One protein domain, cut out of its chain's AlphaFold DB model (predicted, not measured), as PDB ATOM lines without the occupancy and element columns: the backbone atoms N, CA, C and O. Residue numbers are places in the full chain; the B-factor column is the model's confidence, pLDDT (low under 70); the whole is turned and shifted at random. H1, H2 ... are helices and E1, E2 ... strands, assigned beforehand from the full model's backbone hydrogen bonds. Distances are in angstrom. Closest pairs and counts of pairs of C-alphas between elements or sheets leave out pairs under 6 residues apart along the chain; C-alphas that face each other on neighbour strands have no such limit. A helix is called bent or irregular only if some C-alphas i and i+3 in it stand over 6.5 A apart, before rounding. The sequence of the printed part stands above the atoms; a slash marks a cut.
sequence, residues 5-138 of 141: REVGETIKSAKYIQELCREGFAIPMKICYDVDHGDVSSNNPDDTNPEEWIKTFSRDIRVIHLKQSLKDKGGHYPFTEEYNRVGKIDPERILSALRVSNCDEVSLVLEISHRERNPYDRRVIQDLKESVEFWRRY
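What this domain is: This is residues 5 to 138 of the 141 residues of an uncharacterized protein of Candidatus Hydrogenedentes bacterium (UniProt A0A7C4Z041). A small wall of three parallel strands, E1, E2 and E3, lies near the middle of an elongated model, with H3 and H5 side by side loosely over one face. H1 and H2 lie beyond the E1 edge, while H4 and H6 lie toward the other end of the long axis. The 134 printed residues hold six named helices and three named strands, in the order H1 E1 H2 H3 E2 H4 H5 E3 H6; the sheet order is E1 E2 E3. The class is mixed, helices and strands, with 66 residues, under half, in named elements. The whole is compact by its radius of gyration of the C-alphas, 15.8 A, and spans 48 by 31 by 28 A.

How they stand to each other: H1, residues 11 to 20, is not on the sheet. E1, residues 31 to 34, is an edge strand and the parallel neighbour of E2, residues 61 to 66, with N 65 and O 33 2.8 A apart, within hydrogen-bond range. H2, residues 45 to 48, is close to but not clearly touching H1, the closest C-alphas, of Ile 11 and Asp 47, being 5.5 A apart. H3, residues 50 to 56, only grazes the sheet with residues 50 to 55. H2 and H3 touch only at the corner by their link, and only just, with 3 pairs of C-alphas within 8 A; the closest are those of Asp 46 and Glu 52, 5.9 A apart. H5, residues 91 to 100, touches H3 at a shallow tilt of 11 degrees, the same way, with the C-alphas of Glu 51 and Ala 97 closest at 5.4 A. E3, residues 107 to 110, is the parallel neighbour of E2 at 20 degrees, with N 66 and O 109 2.8 A apart. E1, H2, H3, E2 and E2, H4, H5, E3 are strand-helix-strand units, two parallel neighbour strands with helices between, each with a right-handed crossover; here H4 is residues 81 to 84. H6, residues 120 to 136, is near H4 and only grazes the sheet with residues 128 to 135. Each O i to N i+4 pair is within hydrogen-bond range in H1, H3 and H5, and 10 of 13 are in H6; H2 and H4 are too short for such a pair.

Where its parts are: H1 begins with C-alpha 11 at (14.804, -30.567, -13.149) and is 14.4 A long. E2 measures 13.4 A and H5 14.1 A. H6, 23.3 A long, ends with C-alpha 136 at (17.394, -55.374, 1.959); it is irregular, with C-alphas 122 and 125 7.7 A apart, and has a kink of 39 degrees near residue 127.

The domain as a whole: The C-alphas of Gly 24 and Pro 119, the two farthest apart, are 48.7 A from each other. The link from E2 to H4, residues 67 to 80, is long. The printed part has no cut, its mean pLDDT is 95.5, and no printed residue is under 70.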
ATOM      1  N   ARG A   5      22.005 -32.505 -24.645       94.38
ATOM      2  CA  ARG A   5      21.692 -33.288 -25.860       94.38
ATOM      3  C   ARG A   5      20.960 -34.610 -25.575       94.38
ATOM      4  O   ARG A   5      20.410 -35.188 -26.504       94.38
ATOM      5  N   GLU A   6      21.015 -35.113 -24.341       94.44
ATOM      6  CA  GLU A   6      20.349 -36.348 -23.893       94.44
ATOM      7  C   GLU A   6      18.981 -36.090 -23.272       94.44
ATOM      8  O   GLU A   6      18.290 -37.055 -22.976       94.44
ATOM      9  N   VAL A   7      18.595 -34.812 -23.154       93.38
ATOM     10  CA  VAL A   7      17.330 -34.311 -22.609       93.38
ATOM     11  C   VAL A   7      17.092 -34.669 -21.131       93.38
ATOM     12  O   VAL A   7      17.581 -35.669 -20.616       93.38
ATOM     13  N   GLY A   8      16.344 -33.834 -20.405       95.94
ATOM     14  CA  GLY A   8      16.013 -34.100 -18.997       95.94
ATOM     15  C   GLY A   8      17.207 -34.040 -18.037       95.94
ATOM     16  O   GLY A   8      17.168 -34.633 -16.967       95.94
ATOM     17  N   GLU A   9      18.269 -33.331 -18.408       97.12
ATOM     18  CA  GLU A   9      19.509 -33.194 -17.640       97.12
ATOM     19  C   GLU A   9      19.384 -32.288 -16.404       97.12
ATOM     20  O   GLU A   9      20.172 -32.395 -15.469       97.12
ATOM     21  N   THR A  10      18.379 -31.411 -16.391       98.19
ATOM     22  CA  THR A  10      18.004 -30.548 -15.264       98.19
ATOM     23  C   THR A  10      16.559 -30.816 -14.861       98.19
ATOM     24  O   THR A  10      15.744 -31.249 -15.682       98.19
ATOM     25  N   ILE A  11      16.187 -30.467 -13.628       98.38
ATOM     26  CA  ILE A  11      14.804 -30.567 -13.149       98.38
ATOM     27  C   ILE A  11      13.863 -29.766 -14.061       98.38
ATOM     28  O   ILE A  11      12.754 -30.202 -14.372       98.38
ATOM     29  N   LYS A  12      14.300 -28.589 -14.526       98.00
ATOM     30  CA  LYS A  12      13.513 -27.746 -15.436       98.00
ATOM     31  C   LYS A  12      13.295 -28.422 -16.794       98.00
ATOM     32  O   LYS A  12      12.162 -28.439 -17.274       98.00
ATOM     33  N   SER A  13      14.355 -28.964 -17.394       97.75
ATOM     34  CA  SER A  13      14.303 -29.683 -18.677       97.75
ATOM     35  C   SER A  13      13.402 -30.920 -18.577       97.75
ATOM     36  O   SER A  13      12.490 -31.096 -19.384       97.75
ATOM     37  N   ALA A  14      13.551 -31.712 -17.510       98.00
ATOM     38  CA  ALA A  14      12.729 -32.895 -17.275       98.00
ATOM     39  C   ALA A  14      11.248 -32.560 -17.032       98.00
ATOM     40  O   ALA A  14      10.379 -33.237 -17.579       98.00
ATOM     41  N   LYS A  15      10.929 -31.485 -16.292       98.00
ATOM     42  CA  LYS A  15       9.540 -31.000 -16.138       98.00
ATOM     43  C   LYS A  15       8.904 -30.663 -17.476       98.00
ATOM     44  O   LYS A  15       7.756 -31.027 -17.704       98.00
ATOM     45  N   TYR A  16       9.639 -29.964 -18.340       97.06
ATOM     46  CA  TYR A  16       9.142 -29.592 -19.659       97.06
ATOM     47  C   TYR A  16       8.792 -30.829 -20.496       97.06
ATOM     48  O   TYR A  16       7.699 -30.899 -21.049       97.06
ATOM     49  N   ILE A  17       9.670 -31.835 -20.524       95.56
ATOM     50  CA  ILE A  17       9.419 -33.097 -21.239       95.56
ATOM     51  C   ILE A  17       8.226 -33.837 -20.631       95.56
ATOM     52  O   ILE A  17       7.335 -34.258 -21.361       95.56
ATOM     53  N   GLN A  18       8.169 -33.957 -19.303       96.62
ATOM     54  CA  GLN A  18       7.079 -34.665 -18.636       96.62
ATOM     55  C   GLN A  18       5.721 -33.990 -18.865       96.62
ATOM     56  O   GLN A  18       4.709 -34.681 -18.956       96.62
ATOM     57  N   GLU A  19       5.689 -32.661 -19.004       95.50
ATOM     58  CA  GLU A  19       4.482 -31.923 -19.382       95.50
ATOM     59  C   GLU A  19       4.021 -32.282 -20.801       95.50
ATOM     60  O   GLU A  19       2.851 -32.597 -21.002       95.50
ATOM     61  N   LEU A  20       4.946 -32.331 -21.767       94.50
ATOM     62  CA  LEU A  20       4.647 -32.782 -23.133       94.50
ATOM     63  C   LEU A  20       4.128 -34.227 -23.163       94.50
ATOM     64  O   LEU A  20       3.313 -34.579 -24.012       94.50
ATOM     65  N   CYS A  21       4.578 -35.059 -22.224       94.56
ATOM     66  CA  CYS A  21       4.167 -36.451 -22.088       94.56
ATOM     67  C   CYS A  21       2.796 -36.654 -21.413       94.56
ATOM     68  O   CYS A  21       2.350 -37.800 -21.306       94.56
ATOM     69  N   ARG A  22       2.114 -35.594 -20.946       92.75
ATOM     70  CA  ARG A  22       0.808 -35.722 -20.268       92.75
ATOM     71  C   ARG A  22      -0.342 -36.082 -21.200       92.75
ATOM     72  O   ARG A  22      -1.311 -36.686 -20.742       92.75
ATOM     73  N   GLU A  23      -0.259 -35.708 -22.470       89.62
ATOM     74  CA  GLU A  23      -1.351 -35.856 -23.431       89.62
ATOM     75  C   GLU A  23      -0.905 -36.653 -24.664       89.62
ATOM     76  O   GLU A  23       0.273 -36.720 -25.000       89.62
ATOM     77  N   GLY A  24      -1.862 -37.288 -25.347       90.12
ATOM     78  CA  GLY A  24      -1.622 -37.982 -26.619       90.12
ATOM     79  C   GLY A  24      -1.168 -39.443 -26.519       90.12
ATOM     80  O   GLY A  24      -1.159 -40.134 -27.537       90.12
ATOM     81  N   PHE A  25      -0.862 -39.953 -25.323       93.69
ATOM     82  CA  PHE A  25      -0.512 -41.362 -25.112       93.69
ATOM     83  C   PHE A  25      -1.713 -42.182 -24.622       93.69
ATOM     84  O   PHE A  25      -2.480 -41.741 -23.770       93.69
ATOM     85  N   ALA A  26      -1.860 -43.410 -25.132       96.81
ATOM     86  CA  ALA A  26      -2.921 -44.336 -24.711       96.81
ATOM     87  C   ALA A  26      -2.736 -44.859 -23.272       96.81
ATOM     88  O   ALA A  26      -3.696 -45.292 -22.639       96.81
ATOM     89  N   ILE A  27      -1.501 -44.822 -22.765       95.81
ATOM     90  CA  ILE A  27      -1.130 -45.150 -21.387       95.81
ATOM     91  C   ILE A  27      -0.214 -44.052 -20.832       95.81
ATOM     92  O   ILE A  27       0.506 -43.427 -21.613       95.81
ATOM     93  N   PRO A  28      -0.198 -43.806 -19.508       94.56
ATOM     94  CA  PRO A  28       0.635 -42.757 -18.934       94.56
ATOM     95  C   PRO A  28       2.128 -43.007 -19.171       94.56
ATOM     96  O   PRO A  28       2.650 -44.063 -18.812       94.56
ATOM     97  N   MET A  29       2.829 -42.005 -19.698       96.00
ATOM     98  CA  MET A  29       4.288 -41.997 -19.745       96.00
ATOM     99  C   MET A  29       4.834 -41.453 -18.415       96.00
ATOM    100  O   MET A  29       4.476 -40.361 -17.968       96.00
ATOM    101  N   LYS A  30       5.645 -42.267 -17.735       95.94
ATOM    102  CA  LYS A  30       6.143 -42.037 -16.369       95.94
ATOM    103  C   LYS A  30       7.670 -42.038 -16.335       95.94
ATOM    104  O   LYS A  30       8.317 -42.436 -17.300       95.94
ATOM    105  N   ILE A  31       8.237 -41.580 -15.223       97.31
ATOM    106  CA  ILE A  31       9.674 -41.354 -15.072       97.31
ATOM    107  C   ILE A  31      10.354 -42.588 -14.465       97.31
ATOM    108  O   ILE A  31       9.954 -43.098 -13.412       97.31
ATOM    109  N   CYS A  32      11.423 -43.021 -15.132       98.00
ATOM    110  CA  CYS A  32      12.481 -43.843 -14.559       98.00
ATOM    111  C   CYS A  32      13.632 -42.907 -14.178       98.00
ATOM    112  O   CYS A  32      14.314 -42.382 -15.056       98.00
ATOM    113  N   TYR A  33      13.790 -42.643 -12.884       97.81
ATOM    114  CA  TYR A  33      14.785 -41.703 -12.375       97.81
ATOM    115  C   TYR A  33      16.061 -42.434 -11.960       97.81
ATOM    116  O   TYR A  33      16.006 -43.543 -11.449       97.81
ATOM    117  N   ASP A  34      17.211 -41.803 -12.142       97.50
ATOM    118  CA  ASP A  34      18.507 -42.314 -11.715       97.50
ATOM    119  C   ASP A  34      19.098 -41.376 -10.666       97.50
ATOM    120  O   ASP A  34      19.284 -40.185 -10.921       97.50
ATOM    121  N   VAL A  35      19.403 -41.917  -9.488       95.69
ATOM    122  CA  VAL A  35      19.841 -41.137  -8.319       95.69
ATOM    123  C   VAL A  35      21.199 -40.449  -8.475       95.69
ATOM    124  O   VAL A  35      21.577 -39.676  -7.604       95.69
ATOM    125  N   ASP A  36      21.965 -40.714  -9.532       94.25
ATOM    126  CA  ASP A  36      23.224 -40.004  -9.815       94.25
ATOM    127  C   ASP A  36      23.186 -39.224 -11.142       94.25
ATOM    128  O   ASP A  36      24.212 -38.768 -11.672       94.25
ATOM    129  N   HIS A  37      21.995 -39.078 -11.724       94.94
ATOM    130  CA  HIS A  37      21.779 -38.223 -12.883       94.94
ATOM    131  C   HIS A  37      21.563 -36.761 -12.486       94.94
ATOM    132  O   HIS A  37      21.381 -36.423 -11.316       94.94
ATOM    133  N   GLY A  38      21.679 -35.895 -13.491       94.62
ATOM    134  CA  GLY A  38      21.801 -34.457 -13.313       94.62
ATOM    135  C   GLY A  38      23.015 -33.887 -14.037       94.62
ATOM    136  O   GLY A  38      24.062 -34.542 -14.163       94.62
ATOM    137  N   ASP A  39      22.873 -32.661 -14.525       95.06
ATOM    138  CA  ASP A  39      23.970 -31.876 -15.077       95.06
ATOM    139  C   ASP A  39      24.824 -31.286 -13.946       95.06
ATOM    140  O   ASP A  39      24.443 -30.323 -13.284       95.06
ATOM    141  N   VAL A  40      26.016 -31.849 -13.743       92.94
ATOM    142  CA  VAL A  40      26.970 -31.373 -12.724       92.94
ATOM    143  C   VAL A  40      27.571 -30.005 -13.038       92.94
ATOM    144  O   VAL A  40      28.227 -29.423 -12.178       92.94
ATOM    145  N   SER A  41      27.398 -29.511 -14.265       93.56
ATOM    146  CA  SER A  41      27.777 -28.151 -14.641       93.56
ATOM    147  C   SER A  41      26.653 -27.139 -14.404       93.56
ATOM    148  O   SER A  41      26.875 -25.939 -14.575       93.56
ATOM    149  N   SER A  42      25.466 -27.594 -13.975       95.12
ATOM    150  CA  SER A  42      24.369 -26.704 -13.608       95.12
ATOM    151  C   SER A  42      24.755 -25.825 -12.419       95.12
ATOM    152  O   SER A  42      25.296 -26.284 -11.415       95.12
ATOM    153  N   ASN A  43      24.412 -24.540 -12.510       96.19
ATOM    154  CA  ASN A  43      24.541 -23.601 -11.395       96.19
ATOM    155  C   ASN A  43      23.463 -23.816 -10.316       96.19
ATOM    156  O   ASN A  43      23.530 -23.197  -9.255       96.19
ATOM    157  N   ASN A  44      22.450 -24.642 -10.595       97.50
ATOM    158  CA  ASN A  44      21.421 -25.005  -9.634       97.50
ATOM    159  C   ASN A  44      21.801 -26.331  -8.947       97.50
ATOM    160  O   ASN A  44      21.768 -27.375  -9.602       97.50
ATOM    161  N   PRO A  45      22.125 -26.330  -7.640       96.38
ATOM    162  CA  PRO A  45      22.546 -27.546  -6.942       96.38
ATOM    163  C   PRO A  45      21.458 -28.629  -6.922       96.38
ATOM    164  O   PRO A  45      21.784 -29.817  -6.863       96.38
ATOM    165  N   ASP A  46      20.183 -28.243  -7.033       97.81
ATOM    166  CA  ASP A  46      19.057 -29.177  -7.013       97.81
ATOM    167  C   ASP A  46      19.068 -30.125  -8.217       97.81
ATOM    168  O   ASP A  46      18.615 -31.262  -8.106       97.81
ATOM    169  N   ASP A  47      19.651 -29.711  -9.349       97.50
ATOM    170  CA  ASP A  47      19.709 -30.540 -10.557       97.50
ATOM    171  C   ASP A  47      20.551 -31.808 -10.367       97.50
ATOM    172  O   ASP A  47      20.410 -32.744 -11.146       97.50
ATOM    173  N   THR A  48      21.363 -31.882  -9.308       94.88
ATOM    174  CA  THR A  48      22.133 -33.080  -8.925       94.88
ATOM    175  C   THR A  48      21.750 -33.626  -7.546       94.88
ATOM    176  O   THR A  48      22.450 -34.485  -7.007       94.88
ATOM    177  N   ASN A  49      20.651 -33.134  -6.958       96.38
ATOM    178  CA  ASN A  49      20.166 -33.551  -5.647       96.38
ATOM    179  C   ASN A  49      19.015 -34.568  -5.778       96.38
ATOM    180  O   ASN A  49      17.899 -34.182  -6.138       96.38
ATOM    181  N   PRO A  50      19.222 -35.847  -5.413       96.69
ATOM    182  CA  PRO A  50      18.201 -36.880  -5.589       96.69
ATOM    183  C   PRO A  50      16.914 -36.632  -4.811       96.69
ATOM    184  O   PRO A  50      15.833 -36.992  -5.274       96.69
ATOM    185  N   GLU A  51      17.005 -35.994  -3.645       97.81
ATOM    186  CA  GLU A  51      15.837 -35.713  -2.808       97.81
ATOM    187  C   GLU A  51      14.928 -34.670  -3.472       97.81
ATOM    188  O   GLU A  51      13.707 -34.838  -3.486       97.81
ATOM    189  N   GLU A  52      15.505 -33.635  -4.094       98.31
ATOM    190  CA  GLU A  52      14.733 -32.614  -4.813       98.31
ATOM    191  C   GLU A  52      14.140 -33.151  -6.120       98.31
ATOM    192  O   GLU A  52      13.008 -32.797  -6.461       98.31
ATOM    193  N   TRP A  53      14.831 -34.065  -6.811       98.44
ATOM    194  CA  TRP A  53      14.254 -34.806  -7.939       98.44
ATOM    195  C   TRP A  53      13.044 -35.642  -7.506       98.44
ATOM    196  O   TRP A  53      11.964 -35.503  -8.087       98.44
ATOM    197  N   ILE A  54      13.184 -36.458  -6.456       98.50
ATOM    198  CA  ILE A  54      12.097 -37.302  -5.932       98.50
ATOM    199  C   ILE A  54      10.891 -36.455  -5.527       98.50
ATOM    200  O   ILE A  54       9.763 -36.734  -5.932       98.50
ATOM    201  N   LYS A  55      11.130 -35.386  -4.769       98.12
ATOM    202  CA  LYS A  55      10.092 -34.451  -4.331       98.12
ATOM    203  C   LYS A  55       9.384 -33.786  -5.500       98.12
ATOM    204  O   LYS A  55       8.162 -33.667  -5.508       98.12
ATOM    205  N   THR A  56      10.148 -33.361  -6.497       98.19
ATOM    206  CA  THR A  56       9.614 -32.674  -7.667       98.19
ATOM    207  C   THR A  56       8.731 -33.573  -8.526       98.19
ATOM    208  O   THR A  56       7.692 -33.128  -9.016       98.19
ATOM    209  N   PHE A  57       9.148 -34.820  -8.725       98.00
ATOM    210  CA  PHE A  57       8.512 -35.758  -9.645       98.00
ATOM    211  C   PHE A  57       7.759 -36.877  -8.920       98.00
ATOM    212  O   PHE A  57       7.536 -37.942  -9.494       98.00
ATOM    213  N   SER A  58       7.320 -36.652  -7.678       97.50
ATOM    214  CA  SER A  58       6.725 -37.699  -6.833       97.50
ATOM    215  C   SER A  58       5.505 -38.385  -7.460       97.50
ATOM    216  O   SER A  58       5.276 -39.579  -7.272       97.50
ATOM    217  N   ARG A  59       4.741 -37.656  -8.282       95.75
ATOM    218  CA  ARG A  59       3.574 -38.181  -9.016       95.75
ATOM    219  C   ARG A  59       3.924 -38.940 -10.296       95.75
ATOM    220  O   ARG A  59       3.057 -39.619 -10.857       95.75
ATOM    221  N   ASP A  60       5.155 -38.812 -10.772       96.88
ATOM    222  CA  ASP A  60       5.587 -39.289 -12.083       96.88
ATOM    223  C   ASP A  60       6.662 -40.374 -12.010       96.88
ATOM    224  O   ASP A  60       6.684 -41.235 -12.885       96.88
ATOM    225  N   ILE A  61       7.493 -40.402 -10.967       98.25
ATOM    226  CA  ILE A  61       8.479 -41.465 -10.753       98.25
ATOM    227  C   ILE A  61       7.770 -42.788 -10.446       98.25
ATOM    228  O   ILE A  61       6.908 -42.861  -9.572       98.25
ATOM    229  N   ARG A  62       8.138 -43.845 -11.176       97.69
ATOM    230  CA  ARG A  62       7.688 -45.232 -10.924       97.69
ATOM    231  C   ARG A  62       8.829 -46.238 -10.838       97.69
ATOM    232  O   ARG A  62       8.658 -47.318 -10.279       97.69
ATOM    233  N   VAL A  63      10.002 -45.871 -11.336       98.50
ATOM    234  CA  VAL A  63      11.228 -46.654 -11.198       98.50
ATOM    235  C   VAL A  63      12.336 -45.716 -10.749       98.50
ATOM    236  O   VAL A  63      12.440 -44.598 -11.256       98.50
ATOM    237  N   ILE A  64      13.156 -46.172  -9.808       98.50
ATOM    238  CA  ILE A  64      14.415 -45.526  -9.464       98.50
ATOM    239  C   ILE A  64      15.555 -46.510  -9.711       98.50
ATOM    240  O   ILE A  64      15.610 -47.579  -9.100       98.50
ATOM    241  N   HIS A  65      16.474 -46.131 -10.589       98.56
ATOM    242  CA  HIS A  65      17.764 -46.778 -10.742       98.56
ATOM    243  C   HIS A  65      18.694 -46.368  -9.603       98.56
ATOM    244  O   HIS A  65      18.881 -45.187  -9.304       98.56
ATOM    245  N   LEU A  66      19.280 -47.375  -8.969       97.81
ATOM    246  CA  LEU A  66      20.178 -47.254  -7.841       97.81
ATOM    247  C   LEU A  66      21.567 -47.721  -8.243       97.81
ATOM    248  O   LEU A  66      21.774 -48.872  -8.627       97.81
ATOM    249  N   LYS A  67      22.534 -46.837  -8.054       96.56
ATOM    250  CA  LYS A  67      23.963 -47.119  -8.138       96.56
ATOM    251  C   LYS A  67      24.669 -46.371  -7.027       96.56
ATOM    252  O   LYS A  67      24.152 -45.366  -6.545       96.56
ATOM    253  N   GLN A  68      25.821 -46.859  -6.597       96.62
ATOM    254  CA  GLN A  68      26.683 -46.067  -5.736       96.62
ATOM    255  C   GLN A  68      27.559 -45.164  -6.605       96.62
ATOM    256  O   GLN A  68      28.076 -45.585  -7.640       96.62
ATOM    257  N   SER A  69      27.779 -43.946  -6.127       92.50
ATOM    258  CA  SER A  69      28.635 -42.961  -6.780       92.50
ATOM    259  C   SER A  69      29.590 -42.353  -5.775       92.50
ATOM    260  O   SER A  69      29.254 -42.174  -4.606       92.50
ATOM    261  N   LEU A  70      30.804 -42.051  -6.220       88.12
ATOM    262  CA  LEU A  70      31.830 -41.471  -5.363       88.12
ATOM    263  C   LEU A  70      31.618 -39.960  -5.255       88.12
ATOM    264  O   LEU A  70      30.986 -39.334  -6.107       88.12
ATOM    265  N   LYS A  71      32.159 -39.356  -4.197       77.88
ATOM    266  CA  LYS A  71      32.012 -37.911  -3.952       77.88
ATOM    267  C   LYS A  71      32.612 -37.050  -5.066       77.88
ATOM    268  O   LYS A  71      32.093 -35.978  -5.345       77.88
ATOM    269  N   ASP A  72      33.688 -37.517  -5.688       73.00
ATOM    270  CA  ASP A  72      34.439 -36.811  -6.729       73.00
ATOM    271  C   ASP A  72      34.118 -37.299  -8.149       73.00
ATOM    272  O   ASP A  72      34.519 -36.663  -9.124       73.00
ATOM    273  N   LYS A  73      33.436 -38.444  -8.286       72.19
ATOM    274  CA  LYS A  73      33.188 -39.103  -9.573       72.19
ATOM    275  C   LYS A  73      31.845 -39.817  -9.574       72.19
ATOM    276  O   LYS A  73      31.604 -40.704  -8.755       72.19
ATOM    277  N   GLY A  74      31.027 -39.500 -10.575       74.06
ATOM    278  CA  GLY A  74      29.906 -40.358 -10.941       74.06
ATOM    279  C   GLY A  74      30.393 -41.759 -11.317       74.06
ATOM    280  O   GLY A  74      31.529 -41.943 -11.774       74.06
ATOM    281  N   GLY A  75      29.551 -42.760 -11.105       81.06
ATOM    282  CA  GLY A  75      29.860 -44.135 -11.466       81.06
ATOM    283  C   GLY A  75      28.669 -45.054 -11.268       81.06
ATOM    284  O   GLY A  75      27.690 -44.694 -10.636       81.06
ATOM    285  N   HIS A  76      28.761 -46.254 -11.830       93.06
ATOM    286  CA  HIS A  76      27.742 -47.294 -11.695       93.06
ATOM    287  C   HIS A  76      28.236 -48.350 -10.701       93.06
ATOM    288  O   HIS A  76      28.293 -49.539 -11.013       93.06
ATOM    289  N   TYR A  77      28.713 -47.904  -9.534       96.75
ATOM    290  CA  TYR A  77      29.384 -48.791  -8.588       96.75
ATOM    291  C   TYR A  77      28.376 -49.630  -7.789       96.75
ATOM    292  O   TYR A  77      27.263 -49.169  -7.512       96.75
ATOM    293  N   PRO A  78      28.756 -50.852  -7.379       97.81
ATOM    294  CA  PRO A  78      27.937 -51.669  -6.496       97.81
ATOM    295  C   PRO A  78      27.897 -51.111  -5.070       97.81
ATOM    296  O   PRO A  78      28.812 -50.417  -4.626       97.81
ATOM    297  N   PHE A  79      26.877 -51.496  -4.305       98.06
ATOM    298  CA  PHE A  79      26.706 -51.135  -2.894       98.06
ATOM    299  C   PHE A  79      27.460 -52.091  -1.957       98.06
ATOM    300  O   PHE A  79      26.896 -52.611  -0.996       98.06
ATOM    301  N   THR A  80      28.740 -52.323  -2.248       98.06
ATOM    302  CA  THR A  80      29.653 -53.068  -1.358       98.06
ATOM    303  C   THR A  80      30.177 -52.181  -0.228       98.06
ATOM    304  O   THR A  80      30.176 -50.956  -0.361       98.06
ATOM    305  N   GLU A  81      30.698 -52.766   0.850       97.56
ATOM    306  CA  GLU A  81      31.355 -52.044   1.948       97.56
ATOM    307  C   GLU A  81      32.434 -51.075   1.433       97.56
ATOM    308  O   GLU A  81      32.489 -49.916   1.857       97.56
ATOM    309  N   GLU A  82      33.244 -51.524   0.465       95.62
ATOM    310  CA  GLU A  82      34.303 -50.735  -0.172       95.62
ATOM    311  C   GLU A  82      33.765 -49.408  -0.725       95.62
ATOM    312  O   GLU A  82      34.294 -48.344  -0.392       95.62
ATOM    313  N   TYR A  83      32.701 -49.470  -1.532       96.50
ATOM    314  CA  TYR A  83      32.110 -48.304  -2.192       96.50
ATOM    315  C   TYR A  83      31.191 -47.501  -1.272       96.50
ATOM    316  O   TYR A  83      31.193 -46.276  -1.352       96.50
ATOM    317  N   ASN A  84      30.458 -48.140  -0.360       96.56
ATOM    318  CA  ASN A  84      29.568 -47.445   0.575       96.56
ATOM    319  C   ASN A  84      30.345 -46.542   1.543       96.56
ATOM    320  O   ASN A  84      29.860 -45.476   1.908       96.56
ATOM    321  N   ARG A  85      31.580 -46.912   1.912       95.88
ATOM    322  CA  ARG A  85      32.435 -46.096   2.790       95.88
ATOM    323  C   ARG A  85      32.827 -44.741   2.187       95.88
ATOM    324  O   ARG A  85      33.056 -43.782   2.919       95.88
ATOM    325  N   VAL A  86      32.962 -44.671   0.864       94.81
ATOM    326  CA  VAL A  86      33.434 -43.476   0.132       94.81
ATOM    327  C   VAL A  86      32.366 -42.871  -0.781       94.81
ATOM    328  O   VAL A  86      32.593 -41.824  -1.392       94.81
ATOM    329  N   GLY A  87      31.216 -43.531  -0.875       95.00
ATOM    330  CA  GLY A  87      30.099 -43.153  -1.718       95.00
ATOM    331  C   GLY A  87      29.275 -41.998  -1.156       95.00
ATOM    332  O   GLY A  87      29.535 -41.487  -0.063       95.00
ATOM    333  N   LYS A  88      28.284 -41.568  -1.937       94.25
ATOM    334  CA  LYS A  88      27.372 -40.468  -1.586       94.25
ATOM    335  C   LYS A  88      25.890 -40.851  -1.591       94.25
ATOM    336  O   LYS A  88      25.088 -40.086  -1.065       94.25
ATOM    337  N   ILE A  89      25.520 -41.985  -2.189       95.94
ATOM    338  CA  ILE A  89      24.127 -42.438  -2.242       95.94
ATOM    339  C   ILE A  89      23.793 -43.157  -0.939       95.94
ATOM    340  O   ILE A  89      24.404 -44.174  -0.608       95.94
ATOM    341  N   ASP A  90      22.823 -42.597  -0.222       95.94
ATOM    342  CA  ASP A  90      22.379 -43.028   1.100       95.94
ATOM    343  C   ASP A  90      20.938 -43.573   1.018       95.94
ATOM    344  O   ASP A  90      20.020 -42.814   0.677       95.94
ATOM    345  N   PRO A  91      20.717 -44.867   1.321       96.94
ATOM    346  CA  PRO A  91      19.391 -45.473   1.312       96.94
ATOM    347  C   PRO A  91      18.359 -44.747   2.167       96.94
ATOM    348  O   PRO A  91      17.217 -44.598   1.735       96.94
ATOM    349  N   GLU A  92      18.729 -44.281   3.361       96.88
ATOM    350  CA  GLU A  92      17.768 -43.661   4.275       96.88
ATOM    351  C   GLU A  92      17.265 -42.335   3.720       96.88
ATOM    352  O   GLU A  92      16.069 -42.058   3.786       96.88
ATOM    353  N   ARG A  93      18.151 -41.552   3.098       97.19
ATOM    354  CA  ARG A  93      17.791 -40.289   2.444       97.19
ATOM    355  C   ARG A  93      16.845 -40.501   1.269       97.19
ATOM    356  O   ARG A  93      15.809 -39.846   1.198       97.19
ATOM    357  N   ILE A  94      17.144 -41.467   0.397       97.44
ATOM    358  CA  ILE A  94      16.277 -41.806  -0.743       97.44
ATOM    359  C   ILE A  94      14.901 -42.283  -0.260       97.44
ATOM    360  O   ILE A  94      13.874 -41.773  -0.708       97.44
ATOM    361  N   LEU A  95      14.863 -43.225   0.686       96.75
ATOM    362  CA  LEU A  95      13.608 -43.758   1.224       96.75
ATOM    363  C   LEU A  95      12.816 -42.700   2.001       96.75
ATOM    364  O   LEU A  95      11.590 -42.669   1.919       96.75
ATOM    365  N   SER A  96      13.495 -41.813   2.729       96.81
ATOM    366  CA  SER A  96      12.869 -40.681   3.415       96.81
ATOM    367  C   SER A  96      12.247 -39.707   2.417       96.81
ATOM    368  O   SER A  96      11.077 -39.355   2.565       96.81
ATOM    369  N   ALA A  97      12.967 -39.338   1.352       97.69
ATOM    370  CA  ALA A  97      12.446 -38.461   0.307       97.69
ATOM    371  C   ALA A  97      11.207 -39.052  -0.377       97.69
ATOM    372  O   ALA A  97      10.230 -38.329  -0.585       97.69
ATOM    373  N   LEU A  98      11.208 -40.361  -0.663       96.88
ATOM    374  CA  LEU A  98      10.042 -41.069  -1.198       96.88
ATOM    375  C   LEU A  98       8.838 -40.964  -0.251       96.88
ATOM    376  O   LEU A  98       7.763 -40.542  -0.675       96.88
ATOM    377  N   ARG A  99       9.033 -41.274   1.040       95.94
ATOM    378  CA  ARG A  99       7.974 -41.229   2.064       95.94
ATOM    379  C   ARG A  99       7.417 -39.820   2.257       95.94
ATOM    380  O   ARG A  99       6.214 -39.620   2.169       95.94
ATOM    381  N   VAL A 100       8.284 -38.835   2.490       97.25
ATOM    382  CA  VAL A 100       7.882 -37.436   2.738       97.25
ATOM    383  C   VAL A 100       7.163 -36.837   1.529       97.25
ATOM    384  O   VAL A 100       6.266 -36.011   1.688       97.25
ATOM    385  N   SER A 101       7.522 -37.272   0.320       97.31
ATOM    386  CA  SER A 101       6.917 -36.780  -0.920       97.31
ATOM    387  C   SER A 101       5.672 -37.561  -1.355       97.31
ATOM    388  O   SER A 101       5.104 -37.225  -2.397       97.31
ATOM    389  N   ASN A 102       5.247 -38.575  -0.585       95.94
ATOM    390  CA  ASN A 102       4.191 -39.535  -0.940       95.94
ATOM    391  C   ASN A 102       4.398 -40.123  -2.350       95.94
ATOM    392  O   ASN A 102       3.502 -40.118  -3.197       95.94
ATOM    393  N   CYS A 103       5.636 -40.526  -2.640       94.69
ATOM    394  CA  CYS A 103       6.009 -41.168  -3.893       94.69
ATOM    395  C   CYS A 103       5.846 -42.686  -3.736       94.69
ATOM    396  O   CYS A 103       6.790 -43.399  -3.394       94.69
ATOM    397  N   ASP A 104       4.612 -43.147  -3.929       89.19
ATOM    398  CA  ASP A 104       4.216 -44.542  -3.735       89.19
ATOM    399  C   ASP A 104       4.416 -45.388  -5.007       89.19
ATOM    400  O   ASP A 104       4.559 -44.861  -6.114       89.19
ATOM    401  N   GLU A 105       4.400 -46.718  -4.850       92.00
ATOM    402  CA  GLU A 105       4.505 -47.697  -5.951       92.00
ATOM    403  C   GLU A 105       5.779 -47.554  -6.807       92.00
ATOM    404  O   GLU A 105       5.770 -47.735  -8.027       92.00
ATOM    405  N   VAL A 106       6.902 -47.227  -6.162       96.06
ATOM    406  CA  VAL A 106       8.200 -47.079  -6.827       96.06
ATOM    407  C   VAL A 106       8.995 -48.379  -6.763       96.06
ATOM    408  O   VAL A 106       9.282 -48.900  -5.687       96.06
ATOM    409  N   SER A 107       9.415 -48.877  -7.926       97.31
ATOM    410  CA  SER A 107      10.370 -49.987  -8.012       97.31
ATOM    411  C   SER A 107      11.804 -49.475  -7.906       97.31
ATOM    412  O   SER A 107      12.232 -48.640  -8.701       97.31
ATOM    413  N   LEU A 108      12.564 -50.006  -6.951       97.44
ATOM    414  CA  LEU A 108      13.994 -49.741  -6.809       97.44
ATOM    415  C   LEU A 108      14.793 -50.810  -7.566       97.44
ATOM    416  O   LEU A 108      14.676 -51.998  -7.266       97.44
ATOM    417  N   VAL A 109      15.602 -50.401  -8.545       98.25
ATOM    418  CA  VAL A 109      16.337 -51.307  -9.443       98.25
ATOM    419  C   VAL A 109      17.830 -51.023  -9.350       98.25
ATOM    420  O   VAL A 109      18.257 -49.887  -9.517       98.25
ATOM    421  N   LEU A 110      18.643 -52.049  -9.098       98.12
ATOM    422  CA  LEU A 110      20.099 -51.902  -9.072       98.12
ATOM    423  C   LEU A 110      20.648 -51.756 -10.501       98.12
ATOM    424  O   LEU A 110      20.514 -52.672 -11.308       98.12
ATOM    425  N   GLU A 111      21.305 -50.633 -10.790       97.94
ATOM    426  CA  GLU A 111      21.966 -50.344 -12.066       97.94
ATOM    427  C   GLU A 111      23.490 -50.295 -11.871       97.94
ATOM    428  O   GLU A 111      24.107 -49.239 -11.735       97.94
ATOM    429  N   ILE A 112      24.104 -51.473 -11.824       97.50
ATOM    430  CA  ILE A 112      25.518 -51.657 -11.482       97.50
ATOM    431  C   ILE A 112      26.280 -52.122 -12.723       97.50
ATOM    432  O   ILE A 112      25.800 -52.993 -13.449       97.50
ATOM    433  N   SER A 113      27.483 -51.588 -12.943       95.62
ATOM    434  CA  SER A 113      28.377 -52.061 -13.999       95.62
ATOM    435  C   SER A 113      29.782 -52.360 -13.491       95.62
ATOM    436  O   SER A 113      30.282 -51.787 -12.518       95.62
ATOM    437  N   HIS A 114      30.440 -53.276 -14.194       95.88
ATOM    438  CA  HIS A 114      31.796 -53.717 -13.913       95.88
ATOM    439  C   HIS A 114      32.646 -53.509 -15.152       95.88
ATOM    440  O   HIS A 114      32.190 -53.687 -16.275       95.88
ATOM    441  N   ARG A 115      33.912 -53.148 -14.944       94.00
ATOM    442  CA  ARG A 115      34.881 -53.108 -16.039       94.00
ATOM    443  C   ARG A 115      35.209 -54.536 -16.465       94.00
ATOM    444  O   ARG A 115      35.467 -55.373 -15.603       94.00
ATOM    445  N   GLU A 116      35.349 -54.763 -17.761       95.81
ATOM    446  CA  GLU A 116      35.680 -56.047 -18.397       95.81
ATOM    447  C   GLU A 116      37.179 -56.371 -18.253       95.81
ATOM    448  O   GLU A 116      37.901 -56.655 -19.210       95.81
ATOM    449  N   ARG A 117      37.701 -56.240 -17.030       95.88
ATOM    450  CA  ARG A 117      39.094 -56.514 -16.680       95.88
ATOM    451  C   ARG A 117      39.209 -57.005 -15.248       95.88
ATOM    452  O   ARG A 117      38.480 -56.563 -14.360       95.88
ATOM    453  N   ASN A 118      40.192 -57.862 -15.003       94.50
ATOM    454  CA  ASN A 118      40.485 -58.322 -13.652       94.50
ATOM    455  C   ASN A 118      40.972 -57.159 -12.755       94.50
ATOM    456  O   ASN A 118      41.682 -56.275 -13.240       94.50
ATOM    457  N   PRO A 119      40.613 -57.152 -11.457       94.12
ATOM    458  CA  PRO A 119      39.795 -58.163 -10.777       94.12
ATOM    459  C   PRO A 119      38.270 -57.967 -10.920       94.12
ATOM    460  O   PRO A 119      37.525 -58.838 -10.489       94.12
ATOM    461  N   TYR A 120      37.799 -56.859 -11.502       94.88
ATOM    462  CA  TYR A 120      36.384 -56.449 -11.497       94.88
ATOM    463  C   TYR A 120      35.444 -57.444 -12.190       94.88
ATOM    464  O   TYR A 120      34.403 -57.777 -11.636       94.88
ATOM    465  N   ASP A 121      35.844 -57.974 -13.346       96.75
ATOM    466  CA  ASP A 121      35.048 -58.935 -14.129       96.75
ATOM    467  C   ASP A 121      34.672 -60.198 -13.326       96.75
ATOM    468  O   ASP A 121      33.554 -60.702 -13.384       96.75
ATOM    469  N   ARG A 122      35.577 -60.666 -12.458       97.06
ATOM    470  CA  ARG A 122      35.353 -61.851 -11.613       97.06
ATOM    471  C   ARG A 122      34.544 -61.567 -10.350       97.06
ATOM    472  O   ARG A 122      34.197 -62.504  -9.633       97.06
ATOM    473  N   ARG A 123      34.269 -60.296 -10.052       97.00
ATOM    474  CA  ARG A 123      33.554 -59.872  -8.842       97.00
ATOM    475  C   ARG A 123      32.060 -59.651  -9.060       97.00
ATOM    476  O   ARG A 123      31.346 -59.568  -8.067       97.00
ATOM    477  N   VAL A 124      31.572 -59.637 -10.307       98.06
ATOM    478  CA  VAL A 124      30.183 -59.277 -10.669       98.06
ATOM    479  C   VAL A 124      29.143 -59.916  -9.746       98.06
ATOM    480  O   VAL A 124      28.373 -59.217  -9.093       98.06
ATOM    481  N   ILE A 125      29.140 -61.247  -9.631       98.31
ATOM    482  CA  ILE A 125      28.137 -61.961  -8.826       98.31
ATOM    483  C   ILE A 125      28.275 -61.658  -7.330       98.31
ATOM    484  O   ILE A 125      27.263 -61.535  -6.642       98.31
ATOM    485  N   GLN A 126      29.505 -61.546  -6.821       98.38
ATOM    486  CA  GLN A 126      29.750 -61.246  -5.411       98.38
ATOM    487  C   GLN A 126      29.263 -59.835  -5.063       98.38
ATOM    488  O   GLN A 126      28.501 -59.667  -4.114       98.38
ATOM    489  N   ASP A 127      29.637 -58.848  -5.873       98.44
ATOM    490  CA  ASP A 127      29.270 -57.451  -5.659       98.44
ATOM    491  C   ASP A 127      27.744 -57.240  -5.771       98.44
ATOM    492  O   ASP A 127      27.163 -56.472  -5.002       98.44
ATOM    493  N   LEU A 128      27.067 -57.936  -6.698       98.56
ATOM    494  CA  LEU A 128      25.605 -57.881  -6.828       98.56
ATOM    495  C   LEU A 128      24.894 -58.488  -5.612       98.56
ATOM    496  O   LEU A 128      23.933 -57.897  -5.117       98.56
ATOM    497  N   LYS A 129      25.364 -59.637  -5.104       98.62
ATOM    498  CA  LYS A 129      24.806 -60.257  -3.889       98.62
ATOM    499  C   LYS A 129      24.916 -59.321  -2.691       98.62
ATOM    500  O   LYS A 129      23.912 -59.063  -2.033       98.62
ATOM    501  N   GLU A 130      26.102 -58.763  -2.472       98.69
ATOM    502  CA  GLU A 130      26.349 -57.826  -1.377       98.69
ATOM    503  C   GLU A 130      25.496 -56.556  -1.514       98.69
ATOM    504  O   GLU A 130      24.927 -56.082  -0.534       98.69
ATOM    505  N   SER A 131      25.314 -56.051  -2.739       98.56
ATOM    506  CA  SER A 131      24.458 -54.886  -2.998       98.56
ATOM    507  C   SER A 131      22.993 -55.145  -2.639       98.56
ATOM    508  O   SER A 131      22.336 -54.291  -2.039       98.56
ATOM    509  N   VAL A 132      22.473 -56.329  -2.975       98.12
ATOM    510  CA  VAL A 132      21.112 -56.739  -2.601       98.12
ATOM    511  C   VAL A 132      20.988 -56.888  -1.084       98.12
ATOM    512  O   VAL A 132      20.022 -56.400  -0.500       98.12
ATOM    513  N   GLU A 133      21.953 -57.534  -0.429       97.88
ATOM    514  CA  GLU A 133      21.986 -57.681   1.034       97.88
ATOM    515  C   GLU A 133      22.079 -56.331   1.753       97.88
ATOM    516  O   GLU A 133      21.463 -56.136   2.802       97.88
ATOM    517  N   PHE A 134      22.809 -55.370   1.184       98.12
ATOM    518  CA  PHE A 134      22.856 -54.001   1.678       98.12
ATOM    519  C   PHE A 134      21.480 -53.337   1.648       98.12
ATOM    520  O   PHE A 134      20.976 -52.963   2.706       98.12
ATOM    521  N   TRP A 135      20.829 -53.263   0.485       97.75
ATOM    522  CA  TRP A 135      19.534 -52.584   0.352       97.75
ATOM    523  C   TRP A 135      18.389 -53.275   1.097       97.75
ATOM    524  O   TRP A 135      17.521 -52.596   1.647       97.75
ATOM    525  N   ARG A 136      18.402 -54.611   1.197       96.25
ATOM    526  CA  ARG A 136      17.394 -55.374   1.959       96.25
ATOM    527  C   ARG A 136      17.285 -54.965   3.426       96.25
ATOM    528  O   ARG A 136      16.229 -55.151   4.010       96.25
ATOM    529  N   ARG A 137      18.344 -54.409   4.024       95.75
ATOM    530  CA  ARG A 137      18.314 -53.918   5.412       95.75
ATOM    531  C   ARG A 137      17.440 -52.675   5.594       95.75
ATOM    532  O   ARG A 137      16.993 -52.420   6.707       95.75
ATOM    533  N   TYR A 138      17.209 -51.919   4.522       95.25
ATOM    534  CA  TYR A 138      16.482 -50.648   4.547       95.25
ATOM    535  C   TYR A 138      15.054 -50.765   4.003       95.25
ATOM    536  O   TYR A 138      14.175 -49.985   4.375       95.25
TER     537      TYR A 138